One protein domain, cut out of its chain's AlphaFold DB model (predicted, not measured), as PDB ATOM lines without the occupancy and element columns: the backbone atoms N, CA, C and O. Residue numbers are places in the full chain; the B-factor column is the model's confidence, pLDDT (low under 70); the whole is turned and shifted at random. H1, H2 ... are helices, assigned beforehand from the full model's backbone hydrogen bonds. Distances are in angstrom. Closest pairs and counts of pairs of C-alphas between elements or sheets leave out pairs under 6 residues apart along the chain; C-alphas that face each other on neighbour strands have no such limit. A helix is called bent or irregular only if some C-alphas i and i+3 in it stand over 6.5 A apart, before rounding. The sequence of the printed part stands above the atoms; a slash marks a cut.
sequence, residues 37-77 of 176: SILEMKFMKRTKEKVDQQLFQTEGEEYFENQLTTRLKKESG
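What this domain is: This is residues 37 to 77 of the 176 residues of the protein "Mphosph6 protein" of Fopius arisanus (UniProt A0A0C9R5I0). One long helix, H1, makes most of a thin rod, with a short hook of chain, residues 37 to 41, leading into its first end and a small tail with the one-turn helix H2 turning off beyond its last end. The helix has a kink of 29 degrees near residue 49, and no second layer packs along it. The printed part has 41 residues with two named helices, H1 then H2, and no named strand; its class is all helix. It is extended, with a radius of gyration of the C-alphas of 15.8 A and spans of 45 by 19 by 6 A.

How they stand to each other: H1, residues 42 to 65, and H2, residues 72 to 75, are apart, with no C-alpha of the one within 8 A of the other. A short link of 6 residues joins them. Residues 41 to 46, of which 42 to 46 belong to H1, stand free, and so do residues 52 to 77. In H1, 18 of 20 O i to N i+4 pairs are within hydrogen-bond range; H2 is too short for any such pair.

Where its parts are: H1 begins at C-alpha 42, (157.920, 192.015, 201.521), and ends at C-alpha 65, (183.125, 174.025, 186.160), 34.6 A from first to last C-alpha. It is irregular, with C-alphas 43 and 46 7.7 A apart. H2 ends at C-alpha 75, (180.702, 162.746, 175.516).

The domain as a whole: The C-alphas of Lys 42 and Arg 71 are the two farthest apart, at 45.4 A. The printed part has no cut and no long link. The mean pLDDT of the printed part is 83.4; residue 68, residues 70 to 73 and residues 75 to 77 are under 70.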
ATOM      1  N   SER A  37     169.019 194.921 202.728       93.19
ATOM      2  CA  SER A  37     167.840 195.413 203.453       93.19
ATOM      3  C   SER A  37     166.653 195.715 202.526       93.19
ATOM      4  O   SER A  37     165.520 195.387 202.864       93.19
ATOM      5  N   ILE A  38     166.893 196.270 201.330       92.06
ATOM      6  CA  ILE A  38     165.823 196.509 200.346       92.06
ATOM      7  C   ILE A  38     165.274 195.179 199.820       92.06
ATOM      8  O   ILE A  38     164.061 195.028 199.675       92.06
ATOM      9  N   LEU A  39     166.148 194.206 199.550       93.81
ATOM     10  CA  LEU A  39     165.760 192.913 198.986       93.81
ATOM     11  C   LEU A  39     164.939 192.051 199.969       93.81
ATOM     12  O   LEU A  39     164.098 191.262 199.545       93.81
ATOM     13  N   GLU A  40     165.136 192.233 201.277       93.31
ATOM     14  CA  GLU A  40     164.379 191.562 202.346       93.31
ATOM     15  C   GLU A  40     162.944 192.083 202.516       93.31
ATOM     16  O   GLU A  40     162.107 191.426 203.145       93.31
ATOM     17  N   MET A  41     162.619 193.239 201.934       96.19
ATOM     18  CA  MET A  41     161.285 193.816 202.042       96.19
ATOM     19  C   MET A  41     160.222 192.930 201.382       96.19
ATOM     20  O   MET A  41     160.421 192.340 200.320       96.19
ATOM     21  N   LYS A  42     159.019 192.894 201.971       95.19
ATOM     22  CA  LYS A  42     157.920 192.015 201.521       95.19
ATOM     23  C   LYS A  42     157.525 192.209 200.052       95.19
ATOM     24  O   LYS A  42     157.098 191.251 199.416       95.19
ATOM     25  N   PHE A  43     157.661 193.421 199.518       94.94
ATOM     26  CA  PHE A  43     157.344 193.721 198.119       94.94
ATOM     27  C   PHE A  43     158.446 193.267 197.145       94.94
ATOM     28  O   PHE A  43     158.173 193.073 195.964       94.94
ATOM     29  N   MET A  44     159.667 193.031 197.636       95.50
ATOM     30  CA  MET A  44     160.811 192.555 196.852       95.50
ATOM     31  C   MET A  44     160.939 191.031 196.801       95.50
ATOM     32  O   MET A  44     161.851 190.538 196.148       95.50
ATOM     33  N   LYS A  45     160.005 190.264 197.386       93.12
ATOM     34  CA  LYS A  45     160.040 188.785 197.421       93.12
ATOM     35  C   LYS A  45     160.348 188.130 196.069       93.12
ATOM     36  O   LYS A  45     161.227 187.283 195.995       93.12
ATOM     37  N   ARG A  46     159.673 188.557 194.993       94.12
ATOM     38  CA  ARG A  46     159.899 188.011 193.638       94.12
ATOM     39  C   ARG A  46     161.290 188.347 193.098       94.12
ATOM     40  O   ARG A  46     161.892 187.543 192.399       94.12
ATOM     41  N   THR A  47     161.786 189.549 193.383       92.88
ATOM     42  CA  THR A  47     163.125 189.983 192.962       92.88
ATOM     43  C   THR A  47     164.199 189.255 193.758       92.88
ATOM     44  O   THR A  47     165.182 188.824 193.173       92.88
ATOM     45  N   LYS A  48     163.982 189.067 195.067       94.12
ATOM     46  CA  LYS A  48     164.849 188.282 195.948       94.12
ATOM     47  C   LYS A  48     165.016 186.863 195.428       94.12
ATOM     48  O   LYS A  48     166.133 186.449 195.172       94.12
ATOM     49  N   GLU A  49     163.907 186.178 195.172       93.69
ATOM     50  CA  GLU A  49     163.918 184.812 194.648       93.69
ATOM     51  C   GLU A  49     164.694 184.702 193.326       93.69
ATOM     52  O   GLU A  49     165.510 183.802 193.165       93.69
ATOM     53  N   LYS A  50     164.519 185.658 192.403       92.38
ATOM     54  CA  LYS A  50     165.291 185.696 191.150       92.38
ATOM     55  C   LYS A  50     166.784 185.933 191.369       92.38
ATOM     56  O   LYS A  50     167.595 185.328 190.677       92.38
ATOM     57  N   VAL A  51     167.144 186.838 192.279       91.94
ATOM     58  CA  VAL A  51     168.548 187.121 192.612       91.94
ATOM     59  C   VAL A  51     169.191 185.895 193.257       91.94
ATOM     60  O   VAL A  51     170.284 185.519 192.851       91.94
ATOM     61  N   ASP A  52     168.500 185.238 194.185       91.44
ATOM     62  CA  ASP A  52     168.983 184.032 194.863       91.44
ATOM     63  C   ASP A  52     169.131 182.861 193.874       91.44
ATOM     64  O   ASP A  52     170.139 182.161 193.897       91.44
ATOM     65  N   GLN A  53     168.189 182.688 192.939       91.19
ATOM     66  CA  GLN A  53     168.305 181.701 191.857       91.19
ATOM     67  C   GLN A  53     169.506 181.973 190.946       91.19
ATOM     68  O   GLN A  53     170.213 181.040 190.578       91.19
ATOM     69  N   GLN A  54     169.746 183.236 190.580       88.62
ATOM     70  CA  GLN A  54     170.912 183.606 189.773       88.62
ATOM     71  C   GLN A  54     172.213 183.336 190.520       88.62
ATOM     72  O   GLN A  54     173.130 182.783 189.927       88.62
ATOM     73  N   LEU A  55     172.278 183.689 191.806       88.38
ATOM     74  CA  LEU A  55     173.438 183.406 192.649       88.38
ATOM     75  C   LEU A  55     173.692 181.902 192.744       88.38
ATOM     76  O   LEU A  55     174.812 181.469 192.512       88.38
ATOM     77  N   PHE A  56     172.651 181.105 192.985       87.69
ATOM     78  CA  PHE A  56     172.768 179.650 193.045       87.69
ATOM     79  C   PHE A  56     173.248 179.043 191.718       87.69
ATOM     80  O   PHE A  56     174.061 178.125 191.726       87.69
ATOM     81  N   GLN A  57     172.778 179.562 190.579       86.06
ATOM     82  CA  GLN A  57     173.254 179.133 189.261       86.06
ATOM     83  C   GLN A  57     174.723 179.499 189.054       86.06
ATOM     84  O   GLN A  57     175.503 178.623 188.703       86.06
ATOM     85  N   THR A  58     175.116 180.747 189.326       85.62
ATOM     86  CA  THR A  58     176.508 181.186 189.149       85.62
ATOM     87  C   THR A  58     177.460 180.464 190.093       85.62
ATOM     88  O   THR A  58     178.519 180.021 189.672       85.62
ATOM     89  N   GLU A  59     177.070 180.287 191.356       85.25
ATOM     90  CA  GLU A  59     177.864 179.540 192.330       85.25
ATOM     91  C   GLU A  59     177.953 178.067 191.918       85.25
ATOM     92  O   GLU A  59     179.038 177.495 191.907       85.25
ATOM     93  N   GLY A  60     176.836 177.453 191.513       83.62
ATOM     94  CA  GLY A  60     176.816 176.081 191.008       83.62
ATOM     95  C   GLY A  60     177.728 175.891 189.795       83.62
ATOM     96  O   GLY A  60     178.522 174.951 189.765       83.62
ATOM     97  N   GLU A  61     177.664 176.798 188.821       80.25
ATOM     98  CA  GLU A  61     178.569 176.816 187.670       80.25
ATOM     99  C   GLU A  61     180.029 176.890 188.134       80.25
ATOM    100  O   GLU A  61     180.801 175.992 187.813       80.25
ATOM    101  N   GLU A  62     180.396 177.852 188.983       82.88
ATOM    102  CA  GLU A  62     181.768 177.999 189.493       82.88
ATOM    103  C   GLU A  62     182.275 176.752 190.253       82.88
ATOM    104  O   GLU A  62     183.427 176.334 190.077       82.88
ATOM    105  N   TYR A  63     181.427 176.105 191.063       83.06
ATOM    106  CA  TYR A  63     181.796 174.898 191.815       83.06
ATOM    107  C   TYR A  63     182.019 173.673 190.916       83.06
ATOM    108  O   TYR A  63     182.946 172.886 191.160       83.06
ATOM    109  N   PHE A  64     181.180 173.484 189.894       76.88
ATOM    110  CA  PHE A  64     181.208 172.294 189.034       76.88
ATOM    111  C   PHE A  64     182.017 172.484 187.744       76.88
ATOM    112  O   PHE A  64     182.414 171.493 187.122       76.88
ATOM    113  N   GLU A  65     182.334 173.721 187.356       74.31
ATOM    114  CA  GLU A  65     183.125 174.025 186.160       74.31
ATOM    115  C   GLU A  65     184.512 173.388 186.199       74.31
ATOM    116  O   GLU A  65     184.961 172.845 185.187       74.31
ATOM    117  N   ASN A  66     185.146 173.387 187.372       73.69
ATOM    118  CA  ASN A  66     186.467 172.793 187.578       73.69
ATOM    119  C   ASN A  66     186.427 171.260 187.689       73.69
ATOM    120  O   ASN A  66     187.443 170.598 187.475       73.69
ATOM    121  N   GLN A  67     185.268 170.684 188.025       70.25
ATOM    122  CA  GLN A  67     185.100 169.241 188.231       70.25
ATOM    123  C   GLN A  67     184.701 168.512 186.940       70.25
ATOM    124  O   GLN A  67     185.018 167.332 186.765       70.25
ATOM    125  N   LEU A  68     184.053 169.201 185.995       68.50
ATOM    126  CA  LEU A  68     183.732 168.629 184.689       68.50
ATOM    127  C   LEU A  68     184.921 168.723 183.729       68.50
ATOM    128  O   LEU A  68     185.216 169.776 183.159       68.50
ATOM    129  N   THR A  69     185.545 167.581 183.447       74.44
ATOM    130  CA  THR A  69     186.544 167.499 182.376       74.44
ATOM    131  C   THR A  69     185.927 167.867 181.021       74.44
ATOM    132  O   THR A  69     184.772 167.554 180.719       74.44
ATOM    133  N   THR A  70     186.716 168.488 180.141       69.56
ATOM    134  CA  THR A  70     186.283 168.861 178.781       69.56
ATOM    135  C   THR A  70     185.797 167.656 177.963       69.56
ATOM    136  O   THR A  70     185.006 167.817 177.037       69.56
ATOM    137  N   ARG A  71     186.253 166.441 178.307       65.19
ATOM    138  CA  ARG A  71     185.807 165.183 177.690       65.19
ATOM    139  C   ARG A  71     184.380 164.821 178.102       65.19
ATOM    140  O   ARG A  71     183.569 164.552 177.226       65.19
ATOM    141  N   LEU A  72     184.040 164.937 179.390       69.38
ATOM    142  CA  LEU A  72     182.681 164.684 179.893       69.38
ATOM    143  C   LEU A  72     181.648 165.641 179.282       69.38
ATOM    144  O   LEU A  72     180.575 165.195 178.893       69.38
ATOM    145  N   LYS A  73     181.996 166.925 179.099       68.81
ATOM    146  CA  LYS A  73     181.130 167.912 178.414       68.81
ATOM    147  C   LYS A  73     180.858 167.568 176.942       68.81
ATOM    148  O   LYS A  73     179.891 168.053 176.366       68.81
ATOM    149  N   LYS A  74     181.739 166.785 176.309       70.12
ATOM    150  CA  LYS A  74     181.658 166.425 174.886       70.12
ATOM    151  C   LYS A  74     181.022 165.052 174.657       70.12
ATOM    152  O   LYS A  74     180.418 164.838 173.611       70.12
ATOM    153  N   GLU A  75     181.192 164.128 175.600       66.44
ATOM    154  CA  GLU A  75     180.702 162.746 175.516       66.44
ATOM    155  C   GLU A  75     179.348 162.532 176.212       66.44
ATOM    156  O   GLU A  75     178.745 161.470 176.055       66.44
ATOM    157  N   SER A  76     178.825 163.528 176.935       65.50
ATOM    158  CA  SER A  76     177.477 163.472 177.502       65.50
ATOM    159  C   SER A  76     176.416 163.449 176.392       65.50
ATOM    160  O   SER A  76     176.287 164.425 175.654       65.50
ATOM    161  N   GLY A  77     175.637 162.364 176.297       66.00
ATOM    162  CA  GLY A  77     174.391 162.342 175.515       66.00
ATOM    163  C   GLY A  77     174.260 161.290 174.410       66.00
ATOM    164  O   GLY A  77     173.466 161.493 173.499       66.00
TER     165      GLY A  77